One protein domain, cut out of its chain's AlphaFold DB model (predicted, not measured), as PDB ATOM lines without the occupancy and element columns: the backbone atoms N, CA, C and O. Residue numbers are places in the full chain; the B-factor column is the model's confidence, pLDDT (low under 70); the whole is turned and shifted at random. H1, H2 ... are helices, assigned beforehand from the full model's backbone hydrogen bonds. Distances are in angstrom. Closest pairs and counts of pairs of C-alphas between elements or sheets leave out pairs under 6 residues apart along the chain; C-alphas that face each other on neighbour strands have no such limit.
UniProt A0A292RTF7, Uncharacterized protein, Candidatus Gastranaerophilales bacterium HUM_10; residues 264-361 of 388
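AT A GLANCE: This is residues 264 to 361 of the 388 residues of an uncharacterized protein of Candidatus Gastranaerophilales bacterium HUM_10 (UniProt A0A292RTF7). H4, H5 and H6 form a three-helix, up-and-down bundle, each running against the one before. H3 packs across H4, short H2 sits near H3 and H5, and H1 lies at one end. The printed part has 98 residues, with six named helices, H1 to H6 in chain order, which hold 67 of them, and no named strand; the class is all helix, and the whole is compact, with a radius of gyration of the C-alphas of 12.7 A and spans of 37 by 29 by 20 A.

HOW THE PARTS SIT: Start at H5, residues 328 to 342; it touches H6, residues 349 to 360, as a hairpin, closest C-alphas Leu 332 and Ile 359, 6.8 A. H4, residues 311 to 324, touches H5 with 318 to 324 alone, also a hairpin, at a steep tilt of 41 degrees. In these three helices every O i to N i+4 pair is within hydrogen-bond range, as in H1, residues 264 to 271, H2, residues 283 to 287, and H3, residues 294 to 306.

IN THESE COORDINATES: Find C-alpha 328 at (15.763, -8.140, 25.079); H5 runs 21.2 A from there. H4 spans 20.3 A, H3 17.8 A. H6 ends at C-alpha 360, (15.354, -3.005, 18.600).

THE WHOLE: The printed part has no cut; H1 to H2 is a long link. No printed residue is under 70.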
ATOM      1  N   TRP A 264      21.008   4.568  20.178       97.38
ATOM      2  CA  TRP A 264      19.995   5.065  21.116       97.38
ATOM      3  C   TRP A 264      19.092   3.944  21.647       97.38
ATOM      4  O   TRP A 264      18.690   3.987  22.809       97.38
ATOM      5  N   ALA A 265      18.770   2.959  20.807       98.00
ATOM      6  CA  ALA A 265      17.895   1.851  21.152       98.00
ATOM      7  C   ALA A 265      18.645   0.841  22.017       98.00
ATOM      8  O   ALA A 265      18.149   0.483  23.080       98.00
ATOM      9  N   LEU A 266      19.870   0.477  21.626       97.75
ATOM     10  CA  LEU A 266      20.727  -0.419  22.406       97.75
ATOM     11  C   LEU A 266      20.995   0.133  23.815       97.75
ATOM     12  O   LEU A 266      20.808  -0.571  24.804       97.75
ATOM     13  N   MET A 267      21.375   1.411  23.925       98.19
ATOM     14  CA  MET A 267      21.591   2.064  25.221       98.19
ATOM     15  C   MET A 267      20.319   2.095  26.069       98.19
ATOM     16  O   MET A 267      20.384   1.885  27.277       98.19
ATOM     17  N   SER A 268      19.165   2.347  25.446       98.31
ATOM     18  CA  SER A 268      17.889   2.376  26.154       98.31
ATOM     19  C   SER A 268      17.492   0.986  26.653       98.31
ATOM     20  O   SER A 268      17.200   0.845  27.832       98.31
ATOM     21  N   LEU A 269      17.568  -0.051  25.816       98.25
ATOM     22  CA  LEU A 269      17.310  -1.432  26.236       98.25
ATOM     23  C   LEU A 269      18.236  -1.850  27.389       98.25
ATOM     24  O   LEU A 269      17.770  -2.412  28.375       98.25
ATOM     25  N   ASN A 270      19.525  -1.501  27.313       98.00
ATOM     26  CA  ASN A 270      20.494  -1.789  28.372       98.00
ATOM     27  C   ASN A 270      20.164  -1.090  29.699       98.00
ATOM     28  O   ASN A 270      20.311  -1.699  30.755       98.00
ATOM     29  N   ALA A 271      19.696   0.160  29.655       98.06
ATOM     30  CA  ALA A 271      19.330   0.917  30.852       98.06
ATOM     31  C   ALA A 271      18.125   0.321  31.604       98.06
ATOM     32  O   ALA A 271      18.002   0.536  32.806       98.06
ATOM     33  N   HIS A 272      17.272  -0.445  30.917       98.00
ATOM     34  CA  HIS A 272      16.043  -1.024  31.470       98.00
ATOM     35  C   HIS A 272      16.139  -2.530  31.763       98.00
ATOM     36  O   HIS A 272      15.141  -3.156  32.123       98.00
ATOM     37  N   ARG A 273      17.337  -3.129  31.675       96.00
ATOM     38  CA  ARG A 273      17.548  -4.565  31.945       96.00
ATOM     39  C   ARG A 273      17.214  -4.994  33.362       96.00
ATOM     40  O   ARG A 273      16.927  -6.164  33.574       96.00
ATOM     41  N   SER A 274      17.238  -4.090  34.334       95.56
ATOM     42  CA  SER A 274      16.942  -4.413  35.737       95.56
ATOM     43  C   SER A 274      15.518  -4.048  36.156       95.56
ATOM     44  O   SER A 274      15.161  -4.233  37.318       95.56
ATOM     45  N   ASP A 275      14.692  -3.549  35.235       97.38
ATOM     46  CA  ASP A 275      13.316  -3.168  35.540       97.38
ATOM     47  C   ASP A 275      12.469  -4.387  35.924       97.38
ATOM     48  O   ASP A 275      12.638  -5.483  35.401       97.38
ATOM     49  N   LEU A 276      11.483  -4.228  36.801       94.94
ATOM     50  CA  LEU A 276      10.559  -5.329  37.073       94.94
ATOM     51  C   LEU A 276       9.625  -5.535  35.872       94.94
ATOM     52  O   LEU A 276       8.920  -4.612  35.455       94.94
ATOM     53  N   ARG A 277       9.599  -6.757  35.328       95.06
ATOM     54  CA  ARG A 277       8.635  -7.160  34.296       95.06
ATOM     55  C   ARG A 277       7.371  -7.684  34.978       95.06
ATOM     56  O   ARG A 277       7.449  -8.491  35.897       95.06
ATOM     57  N   ILE A 278       6.204  -7.234  34.514       92.88
ATOM     58  CA  ILE A 278       4.899  -7.680  35.046       92.88
ATOM     59  C   ILE A 278       4.646  -9.158  34.707       92.88
ATOM     60  O   ILE A 278       4.043  -9.883  35.493       92.88
ATOM     61  N   HIS A 279       5.118  -9.594  33.539       95.31
ATOM     62  CA  HIS A 279       5.053 -10.972  33.073       95.31
ATOM     63  C   HIS A 279       6.423 -11.409  32.578       95.31
ATOM     64  O   HIS A 279       7.194 -10.577  32.101       95.31
ATOM     65  N   ASN A 280       6.700 -12.704  32.677       95.44
ATOM     66  CA  ASN A 280       7.954 -13.278  32.229       95.44
ATOM     67  C   ASN A 280       7.699 -14.669  31.640       95.44
ATOM     68  O   ASN A 280       7.723 -15.655  32.371       95.44
ATOM     69  N   TYR A 281       7.367 -14.715  30.351       98.31
ATOM     70  CA  TYR A 281       7.007 -15.943  29.648       98.31
ATOM     71  C   TYR A 281       8.228 -16.572  28.985       98.31
ATOM     72  O   TYR A 281       9.057 -15.894  28.373       98.31
ATOM     73  N   SER A 282       8.292 -17.893  29.068       98.25
ATOM     74  CA  SER A 282       9.206 -18.726  28.300       98.25
ATOM     75  C   SER A 282       8.834 -18.748  26.813       98.25
ATOM     76  O   SER A 282       7.712 -18.430  26.408       98.25
ATOM     77  N   THR A 283       9.777 -19.187  25.974       98.31
ATOM     78  CA  THR A 283       9.503 -19.418  24.544       98.31
ATOM     79  C   THR A 283       8.369 -20.428  24.340       98.31
ATOM     80  O   THR A 283       7.568 -20.234  23.433       98.31
ATOM     81  N   GLU A 284       8.259 -21.448  25.195       98.44
ATOM     82  CA  GLU A 284       7.200 -22.464  25.128       98.44
ATOM     83  C   GLU A 284       5.817 -21.883  25.461       98.44
ATOM     84  O   GLU A 284       4.846 -22.152  24.755       98.44
ATOM     85  N   GLU A 285       5.718 -21.032  26.487       98.69
ATOM     86  CA  GLU A 285       4.463 -20.345  26.824       98.69
ATOM     87  C   GLU A 285       4.023 -19.400  25.700       98.69
ATOM     88  O   GLU A 285       2.839 -19.346  25.358       98.69
ATOM     89  N   PHE A 286       4.968 -18.684  25.081       98.75
ATOM     90  CA  PHE A 286       4.673 -17.896  23.889       98.75
ATOM     91  C   PHE A 286       4.244 -18.783  22.719       98.75
ATOM     92  O   PHE A 286       3.231 -18.486  22.096       98.75
ATOM     93  N   GLU A 287       4.964 -19.865  22.420       98.69
ATOM     94  CA  GLU A 287       4.663 -20.776  21.307       98.69
ATOM     95  C   GLU A 287       3.244 -21.346  21.413       98.69
ATOM     96  O   GLU A 287       2.483 -21.288  20.442       98.69
ATOM     97  N   ASN A 288       2.862 -21.782  22.619       98.62
ATOM     98  CA  ASN A 288       1.567 -22.382  22.936       98.62
ATOM     99  C   ASN A 288       0.450 -21.366  23.234       98.62
ATOM    100  O   ASN A 288      -0.649 -21.762  23.629       98.62
ATOM    101  N   ALA A 289       0.697 -20.065  23.039       98.56
ATOM    102  CA  ALA A 289      -0.281 -19.003  23.280       98.56
ATOM    103  C   ALA A 289      -0.843 -18.992  24.719       98.56
ATOM    104  O   ALA A 289      -2.048 -18.832  24.927       98.56
ATOM    105  N   GLN A 290       0.037 -19.161  25.709       98.38
ATOM    106  CA  GLN A 290      -0.278 -19.256  27.139       98.38
ATOM    107  C   GLN A 290       0.046 -17.961  27.899       98.38
ATOM    108  O   GLN A 290       0.494 -17.981  29.043       98.38
ATOM    109  N   THR A 291      -0.196 -16.804  27.281       98.06
ATOM    110  CA  THR A 291      -0.036 -15.513  27.966       98.06
ATOM    111  C   THR A 291      -1.328 -15.103  28.675       98.06
ATOM    112  O   THR A 291      -2.419 -15.571  28.348       98.06
ATOM    113  N   ALA A 292      -1.245 -14.149  29.603       96.81
ATOM    114  CA  ALA A 292      -2.418 -13.523  30.216       96.81
ATOM    115  C   ALA A 292      -3.203 -12.635  29.226       96.81
ATOM    116  O   ALA A 292      -4.295 -12.163  29.541       96.81
ATOM    117  N   ASN A 293      -2.654 -12.375  28.034       95.62
ATOM    118  CA  ASN A 293      -3.245 -11.496  27.039       95.62
ATOM    119  C   ASN A 293      -3.951 -12.280  25.930       95.62
ATOM    120  O   ASN A 293      -3.330 -12.750  24.977       95.62
ATOM    121  N   GLU A 294      -5.277 -12.343  25.998       95.25
ATOM    122  CA  GLU A 294      -6.059 -13.133  25.042       95.25
ATOM    123  C   GLU A 294      -5.968 -12.621  23.592       95.25
ATOM    124  O   GLU A 294      -6.017 -13.409  22.650       95.25
ATOM    125  N   ASN A 295      -5.778 -11.313  23.380       95.31
ATOM    126  CA  ASN A 295      -5.572 -10.775  22.032       95.31
ATOM    127  C   ASN A 295      -4.237 -11.253  21.446       95.31
ATOM    128  O   ASN A 295      -4.185 -11.624  20.276       95.31
ATOM    129  N   TRP A 296      -3.170 -11.275  22.250       97.19
ATOM    130  CA  TRP A 296      -1.878 -11.821  21.835       97.19
ATOM    131  C   TRP A 296      -1.981 -13.322  21.536       97.19
ATOM    132  O   TRP A 296      -1.520 -13.772  20.489       97.19
ATOM    133  N   ASN A 297      -2.676 -14.072  22.397       98.06
ATOM    134  CA  ASN A 297      -2.875 -15.508  22.219       98.06
ATOM    135  C   ASN A 297      -3.630 -15.835  20.919       98.06
ATOM    136  O   ASN A 297      -3.262 -16.774  20.215       98.06
ATOM    137  N   LYS A 298      -4.650 -15.044  20.555       97.31
ATOM    138  CA  LYS A 298      -5.359 -15.183  19.269       97.31
ATOM    139  C   LYS A 298      -4.441 -14.980  18.069       97.31
ATOM    140  O   LYS A 298      -4.503 -15.769  17.132       97.31
ATOM    141  N   ILE A 299      -3.568 -13.971  18.113       97.56
ATOM    142  CA  ILE A 299      -2.588 -13.720  17.043       97.56
ATOM    143  C   ILE A 299      -1.649 -14.914  16.895       97.56
ATOM    144  O   ILE A 299      -1.422 -15.381  15.781       97.56
ATOM    145  N   GLN A 300      -1.118 -15.407  18.014       98.69
ATOM    146  CA  GLN A 300      -0.195 -16.533  18.018       98.69
ATOM    147  C   GLN A 300      -0.856 -17.809  17.486       98.69
ATOM    148  O   GLN A 300      -0.295 -18.452  16.603       98.69
ATOM    149  N   ARG A 301      -2.062 -18.154  17.956       98.50
ATOM    150  CA  ARG A 301      -2.808 -19.310  17.433       98.50
ATOM    151  C   ARG A 301      -3.100 -19.165  15.943       98.50
ATOM    152  O   ARG A 301      -2.831 -20.092  15.191       98.50
ATOM    153  N   GLY A 302      -3.533 -17.983  15.499       97.56
ATOM    154  CA  GLY A 302      -3.753 -17.704  14.079       97.56
ATOM    155  C   GLY A 302      -2.490 -17.893  13.230       97.56
ATOM    156  O   GLY A 302      -2.561 -18.484  12.153       97.56
ATOM    157  N   LEU A 303      -1.325 -17.462  13.727       98.38
ATOM    158  CA  LEU A 303      -0.037 -17.698  13.072       98.38
ATOM    159  C   LEU A 303       0.290 -19.196  12.980       98.38
ATOM    160  O   LEU A 303       0.688 -19.657  11.912       98.38
ATOM    161  N   VAL A 304       0.104 -19.951  14.066       98.31
ATOM    162  CA  VAL A 304       0.352 -21.403  14.110       98.31
ATOM    163  C   VAL A 304      -0.583 -22.163  13.161       98.31
ATOM    164  O   VAL A 304      -0.132 -23.035  12.422       98.31
ATOM    165  N   GLU A 305      -1.869 -21.816  13.148       97.44
ATOM    166  CA  GLU A 305      -2.904 -22.499  12.365       97.44
ATOM    167  C   GLU A 305      -2.834 -22.168  10.869       97.44
ATOM    168  O   GLU A 305      -3.006 -23.048  10.026       97.44
ATOM    169  N   THR A 306      -2.593 -20.901  10.523       96.75
ATOM    170  CA  THR A 306      -2.736 -20.412   9.138       96.75
ATOM    171  C   THR A 306      -1.412 -20.082   8.455       96.75
ATOM    172  O   THR A 306      -1.381 -19.871   7.241       96.75
ATOM    173  N   GLY A 307      -0.318 -19.981   9.215       97.81
ATOM    174  CA  GLY A 307       0.970 -19.506   8.714       97.81
ATOM    175  C   GLY A 307       0.991 -18.028   8.325       97.81
ATOM    176  O   GLY A 307       1.941 -17.570   7.682       97.81
ATOM    177  N   TYR A 308      -0.052 -17.274   8.675       96.69
ATOM    178  CA  TYR A 308      -0.204 -15.858   8.371       96.69
ATOM    179  C   TYR A 308      -0.434 -15.050   9.645       96.69
ATOM    180  O   TYR A 308      -1.159 -15.449  10.551       96.69
ATOM    181  N   ILE A 309       0.167 -13.866   9.677       96.19
ATOM    182  CA  ILE A 309      -0.035 -12.873  10.722       96.19
ATOM    183  C   ILE A 309      -0.210 -11.509  10.062       96.19
ATOM    184  O   ILE A 309       0.615 -11.081   9.250       96.19
ATOM    185  N   HIS A 310      -1.297 -10.815  10.401       96.00
ATOM    186  CA  HIS A 310      -1.567  -9.491   9.854       96.00
ATOM    187  C   HIS A 310      -0.412  -8.526  10.199       96.00
ATOM    188  O   HIS A 310       0.012  -8.501  11.357       96.00
ATOM    189  N   PRO A 311       0.094  -7.681   9.274       94.75
ATOM    190  CA  PRO A 311       1.278  -6.847   9.523       94.75
ATOM    191  C   PRO A 311       1.176  -5.965  10.775       94.75
ATOM    192  O   PRO A 311       2.121  -5.862  11.557       94.75
ATOM    193  N   TYR A 312       0.001  -5.375  11.017       93.69
ATOM    194  CA  TYR A 312      -0.239  -4.579  12.225       93.69
ATOM    195  C   TYR A 312      -0.250  -5.426  13.509       93.69
ATOM    196  O   TYR A 312       0.273  -4.996  14.540       93.69
ATOM    197  N   ALA A 313      -0.782  -6.651  13.434       95.88
ATOM    198  CA  ALA A 313      -0.765  -7.608  14.535       95.88
ATOM    199  C   ALA A 313       0.658  -8.120  14.811       95.88
ATOM    200  O   ALA A 313       1.039  -8.207  15.972       95.88
ATOM    201  N   ARG A 314       1.477  -8.347  13.772       97.38
ATOM    202  CA  ARG A 314       2.893  -8.752  13.878       97.38
ATOM    203  C   ARG A 314       3.721  -7.745  14.679       97.38
ATOM    204  O   ARG A 314       4.500  -8.146  15.540       97.38
ATOM    205  N   MET A 315       3.508  -6.443  14.462       96.50
ATOM    206  CA  MET A 315       4.173  -5.391  15.246       96.50
ATOM    207  C   MET A 315       3.802  -5.447  16.734       96.50
ATOM    208  O   MET A 315       4.673  -5.348  17.597       96.50
ATOM    209  N   PHE A 316       2.511  -5.591  17.045       97.06
ATOM    210  CA  PHE A 316       2.050  -5.721  18.428       97.06
ATOM    211  C   PHE A 316       2.578  -7.000  19.073       97.06
ATOM    212  O   PHE A 316       3.127  -6.943  20.170       97.06
ATOM    213  N   TRP A 317       2.470  -8.121  18.363       98.31
ATOM    214  CA  TRP A 317       2.941  -9.431  18.782       98.31
ATOM    215  C   TRP A 317       4.419  -9.397  19.190       98.31
ATOM    216  O   TRP A 317       4.731  -9.727  20.331       98.31
ATOM    217  N   ALA A 318       5.303  -8.870  18.335       98.56
ATOM    218  CA  ALA A 318       6.738  -8.784  18.620       98.56
ATOM    219  C   ALA A 318       7.062  -7.810  19.769       98.56
ATOM    220  O   ALA A 318       7.932  -8.078  20.595       98.56
ATOM    221  N   LYS A 319       6.344  -6.682  19.868       98.19
ATOM    222  CA  LYS A 319       6.528  -5.712  20.965       98.19
ATOM    223  C   LYS A 319       6.124  -6.272  22.323       98.19
ATOM    224  O   LYS A 319       6.723  -5.907  23.327       98.19
ATOM    225  N   LYS A 320       5.113  -7.137  22.354       97.75
ATOM    226  CA  LYS A 320       4.693  -7.821  23.577       97.75
ATOM    227  C   LYS A 320       5.656  -8.921  23.999       97.75
ATOM    228  O   LYS A 320       5.881  -9.054  25.193       97.75
ATOM    229  N   ILE A 321       6.294  -9.603  23.046       98.50
ATOM    230  CA  ILE A 321       7.406 -10.507  23.361       98.50
ATOM    231  C   ILE A 321       8.523  -9.730  24.081       98.50
ATOM    232  O   ILE A 321       8.930 -10.138  25.158       98.50
ATOM    233  N   LEU A 322       8.930  -8.548  23.591       98.31
ATOM    234  CA  LEU A 322       9.896  -7.694  24.312       98.31
ATOM    235  C   LEU A 322       9.441  -7.328  25.733       98.31
ATOM    236  O   LEU A 322      10.238  -7.353  26.663       98.31
ATOM    237  N   GLU A 323       8.177  -6.947  25.899       97.31
ATOM    238  CA  GLU A 323       7.651  -6.494  27.191       97.31
ATOM    239  C   GLU A 323       7.547  -7.623  28.233       97.31
ATOM    240  O   GLU A 323       7.544  -7.333  29.430       97.31
ATOM    241  N   TRP A 324       7.441  -8.883  27.795       97.88
ATOM    242  CA  TRP A 324       7.157 -10.040  28.655       97.88
ATOM    243  C   TRP A 324       8.222 -11.143  28.597       97.88
ATOM    244  O   TRP A 324       7.952 -12.260  29.030       97.88
ATOM    245  N   SER A 325       9.409 -10.850  28.067       97.62
ATOM    246  CA  SER A 325      10.574 -11.741  28.123       97.62
ATOM    247  C   SER A 325      11.566 -11.296  29.205       97.62
ATOM    248  O   SER A 325      11.596 -10.108  29.552       97.62
ATOM    249  N   PRO A 326      12.435 -12.208  29.687       93.69
ATOM    250  CA  PRO A 326      13.420 -11.874  30.710       93.69
ATOM    251  C   PRO A 326      14.377 -10.787  30.225       93.69
ATOM    252  O   PRO A 326      14.550  -9.771  30.887       93.69
ATOM    253  N   GLU A 327      14.932 -10.957  29.026       95.81
ATOM    254  CA  GLU A 327      15.920 -10.056  28.435       95.81
ATOM    255  C   GLU A 327      15.576  -9.711  26.977       95.81
ATOM    256  O   GLU A 327      14.968 -10.530  26.275       95.81
ATOM    257  N   PRO A 328      15.996  -8.535  26.469       97.62
ATOM    258  CA  PRO A 328      15.763  -8.140  25.079       97.62
ATOM    259  C   PRO A 328      16.286  -9.156  24.055       97.62
ATOM    260  O   PRO A 328      15.651  -9.386  23.026       97.62
ATOM    261  N   GLU A 329      17.429  -9.791  24.323       97.81
ATOM    262  CA  GLU A 329      17.991 -10.810  23.438       97.81
ATOM    263  C   GLU A 329      17.078 -12.030  23.377       97.81
ATOM    264  O   GLU A 329      16.933 -12.638  22.317       97.81
ATOM    265  N   GLU A 330      16.491 -12.421  24.514       97.81
ATOM    266  CA  GLU A 330      15.538 -13.531  24.588       97.81
ATOM    267  C   GLU A 330      14.275 -13.226  23.820       97.81
ATOM    268  O   GLU A 330      13.900 -14.020  22.962       97.81
ATOM    269  N   ALA A 331      13.737 -12.021  23.990       98.44
ATOM    270  CA  ALA A 331      12.626 -11.564  23.178       98.44
ATOM    271  C   ALA A 331      12.918 -11.661  21.674       98.44
ATOM    272  O   ALA A 331      12.086 -12.134  20.897       98.44
ATOM    273  N   LEU A 332      14.112 -11.228  21.254       98.69
ATOM    274  CA  LEU A 332      14.531 -11.276  19.856       98.69
ATOM    275  C   LEU A 332      14.624 -12.717  19.340       98.69
ATOM    276  O   LEU A 332      14.068 -13.014  18.281       98.69
ATOM    277  N   ARG A 333      15.274 -13.619  20.088       98.69
ATOM    278  CA  ARG A 333      15.377 -15.038  19.708       98.69
ATOM    279  C   ARG A 333      14.009 -15.702  19.631       98.69
ATOM    280  O   ARG A 333      13.746 -16.382  18.646       98.69
ATOM    281  N   THR A 334      13.138 -15.476  20.613       98.88
ATOM    282  CA  THR A 334      11.775 -16.020  20.635       98.88
ATOM    283  C   THR A 334      10.967 -15.519  19.441       98.88
ATOM    284  O   THR A 334      10.377 -16.322  18.721       98.88
ATOM    285  N   ALA A 335      10.983 -14.211  19.162       98.88
ATOM    286  CA  ALA A 335      10.256 -13.651  18.026       98.88
ATOM    287  C   ALA A 335      10.780 -14.182  16.679       98.88
ATOM    288  O   ALA A 335       9.989 -14.502  15.792       98.88
ATOM    289  N   ILE A 336      12.100 -14.313  16.517       98.81
ATOM    290  CA  ILE A 336      12.695 -14.894  15.307       98.81
ATOM    291  C   ILE A 336      12.303 -16.366  15.164       98.81
ATOM    292  O   ILE A 336      11.832 -16.757  14.100       98.81
ATOM    293  N   TYR A 337      12.446 -17.158  16.228       98.81
ATOM    294  CA  TYR A 337      12.105 -18.579  16.237       98.81
ATOM    295  C   TYR A 337      10.646 -18.812  15.830       98.81
ATOM    296  O   TYR A 337      10.384 -19.546  14.879       98.81
ATOM    297  N   LEU A 338       9.699 -18.131  16.480       98.81
ATOM    298  CA  LEU A 338       8.274 -18.295  16.192       98.81
ATOM    299  C   LEU A 338       7.916 -17.827  14.774       98.81
ATOM    300  O   LEU A 338       7.143 -18.488  14.078       98.81
ATOM    301  N   ASN A 339       8.491 -16.711  14.316       98.75
ATOM    302  CA  ASN A 339       8.246 -16.212  12.967       98.75
ATOM    303  C   ASN A 339       8.803 -17.168  11.901       98.75
ATOM    304  O   ASN A 339       8.079 -17.530  10.976       98.75
ATOM    305  N   ASP A 340      10.056 -17.607  12.038       98.62
ATOM    306  CA  ASP A 340      10.717 -18.488  11.071       98.62
ATOM    307  C   ASP A 340      10.093 -19.890  11.055       98.62
ATOM    308  O   ASP A 340       9.977 -20.489   9.983       98.62
ATOM    309  N   LYS A 341       9.632 -20.396  12.207       98.62
ATOM    310  CA  LYS A 341       8.956 -21.694  12.307       98.62
ATOM    311  C   LYS A 341       7.594 -21.674  11.616       98.62
ATOM    312  O   LYS A 341       7.358 -22.472  10.708       98.62
ATOM    313  N   TYR A 342       6.722 -20.733  11.979       98.75
ATOM    314  CA  TYR A 342       5.307 -20.796  11.600       98.75
ATOM    315  C   TYR A 342       4.926 -19.958  10.378       98.75
ATOM    316  O   TYR A 342       4.084 -20.388   9.590       98.75
ATOM    317  N   ALA A 343       5.527 -18.783  10.166       98.62
ATOM    318  CA  ALA A 343       5.073 -17.890   9.101       98.62
ATOM    319  C   ALA A 343       5.482 -18.408   7.715       98.62
ATOM    320  O   ALA A 343       6.636 -18.775   7.489       98.62
ATOM    321  N   TYR A 344       4.557 -18.406   6.752       98.31
ATOM    322  CA  TYR A 344       4.831 -18.913   5.398       98.31
ATOM    323  C   TYR A 344       5.677 -17.937   4.567       98.31
ATOM    324  O   TYR A 344       6.221 -18.315   3.532       98.31
ATOM    325  N   ASP A 345       5.818 -16.693   5.029       98.19
ATOM    326  CA  ASP A 345       6.664 -15.646   4.449       98.19
ATOM    327  C   ASP A 345       8.031 -15.500   5.142       98.19
ATOM    328  O   ASP A 345       8.696 -14.473   4.990       98.19
ATOM    329  N   ALA A 346       8.445 -16.516   5.903       97.81
ATOM    330  CA  ALA A 346       9.700 -16.557   6.645       97.81
ATOM    331  C   ALA A 346      10.426 -17.906   6.458       97.81
ATOM    332  O   ALA A 346       9.766 -18.883   6.102       97.81
ATOM    333  N   PRO A 347      11.737 -18.026   6.739       97.44
ATOM    334  CA  PRO A 347      12.681 -16.948   7.047       97.44
ATOM    335  C   PRO A 347      12.788 -15.931   5.903       97.44
ATOM    336  O   PRO A 347      12.677 -16.295   4.733       97.44
ATOM    337  N   SER A 348      12.935 -14.649   6.246       97.75
ATOM    338  CA  SER A 348      13.003 -13.545   5.279       97.75
ATOM    339  C   SER A 348      13.653 -12.298   5.877       97.75
ATOM    340  O   SER A 348      13.570 -12.071   7.086       97.75
ATOM    341  N   GLU A 349      14.247 -11.437   5.041       97.75
ATOM    342  CA  GLU A 349      14.795 -10.151   5.509       97.75
ATOM    343  C   GLU A 349      13.691  -9.268   6.074       97.75
ATOM    344  O   GLU A 349      13.886  -8.573   7.070       97.75
ATOM    345  N   ASN A 350      12.508  -9.311   5.455       97.88
ATOM    346  CA  ASN A 350      11.331  -8.596   5.938       97.88
ATOM    347  C   ASN A 350      10.971  -9.032   7.361       97.88
ATOM    348  O   ASN A 350      10.676  -8.183   8.198       97.88
ATOM    349  N   GLY A 351      11.025 -10.337   7.650       98.06
ATOM    350  CA  GLY A 351      10.804 -10.877   8.988       98.06
ATOM    351  C   GLY A 351      11.812 -10.328   9.995       98.06
ATOM    352  O   GLY A 351      11.417  -9.706  10.981       98.06
ATOM    353  N   TYR A 352      13.110 -10.481   9.716       98.50
ATOM    354  CA  TYR A 352      14.175 -10.028  10.619       98.50
ATOM    355  C   TYR A 352      14.131  -8.520  10.868       98.50
ATOM    356  O   TYR A 352      14.136  -8.069  12.014       98.50
ATOM    357  N   THR A 353      13.994  -7.727   9.808       98.12
ATOM    358  CA  THR A 353      13.919  -6.264   9.915       98.12
ATOM    359  C   THR A 353      12.648  -5.780  10.604       98.12
ATOM    360  O   THR A 353      12.719  -4.829  11.377       98.12
ATOM    361  N   ALA A 354      11.496  -6.429  10.401       97.94
ATOM    362  CA  ALA A 354      10.257  -6.079  11.099       97.94
ATOM    363  C   ALA A 354      10.315  -6.421  12.597       97.94
ATOM    364  O   ALA A 354       9.807  -5.659  13.428       97.94
ATOM    365  N   ILE A 355      10.954  -7.538  12.957       98.75
ATOM    366  CA  ILE A 355      11.187  -7.915  14.356       98.75
ATOM    367  C   ILE A 355      12.168  -6.932  15.003       98.75
ATOM    368  O   ILE A 355      11.862  -6.388  16.062       98.75
ATOM    369  N   LEU A 356      13.287  -6.610  14.349       98.50
ATOM    370  CA  LEU A 356      14.245  -5.616  14.847       98.50
ATOM    371  C   LEU A 356      13.665  -4.198  14.888       98.50
ATOM    372  O   LEU A 356      13.978  -3.441  15.801       98.50
ATOM    373  N   TRP A 357      12.772  -3.828  13.970       98.38
ATOM    374  CA  TRP A 357      12.007  -2.580  14.065       98.38
ATOM    375  C   TRP A 357      11.107  -2.589  15.309       98.38
ATOM    376  O   TRP A 357      10.990  -1.593  16.028       98.38
ATOM    377  N   SER A 358      10.489  -3.737  15.599       98.44
ATOM    378  CA  SER A 358       9.560  -3.897  16.716       98.44
ATOM    379  C   SER A 358      10.263  -3.904  18.073       98.44
ATOM    380  O   SER A 358       9.772  -3.240  18.987       98.44
ATOM    381  N   ILE A 359      11.386  -4.615  18.186       98.50
ATOM    382  CA  ILE A 359      12.099  -4.902  19.440       98.50
ATOM    383  C   ILE A 359      13.312  -3.980  19.625       98.50
ATOM    384  O   ILE A 359      13.521  -3.447  20.707       98.50
ATOM    385  N   GLY A 360      14.091  -3.753  18.567       97.50
ATOM    386  CA  GLY A 360      15.354  -3.005  18.600       97.50
ATOM    387  C   GLY A 360      15.290  -1.589  18.019       97.50
ATOM    388  O   GLY A 360      16.322  -0.937  17.896       97.50
ATOM    389  N   GLY A 361      14.115  -1.095  17.613       97.25
ATOM    390  CA  GLY A 361      13.956   0.263  17.078       97.25
ATOM    391  C   GLY A 361      14.668   0.513  15.741       97.25
ATOM    392  O   GLY A 361      14.865   1.670  15.360       97.25
TER     393      GLY A 361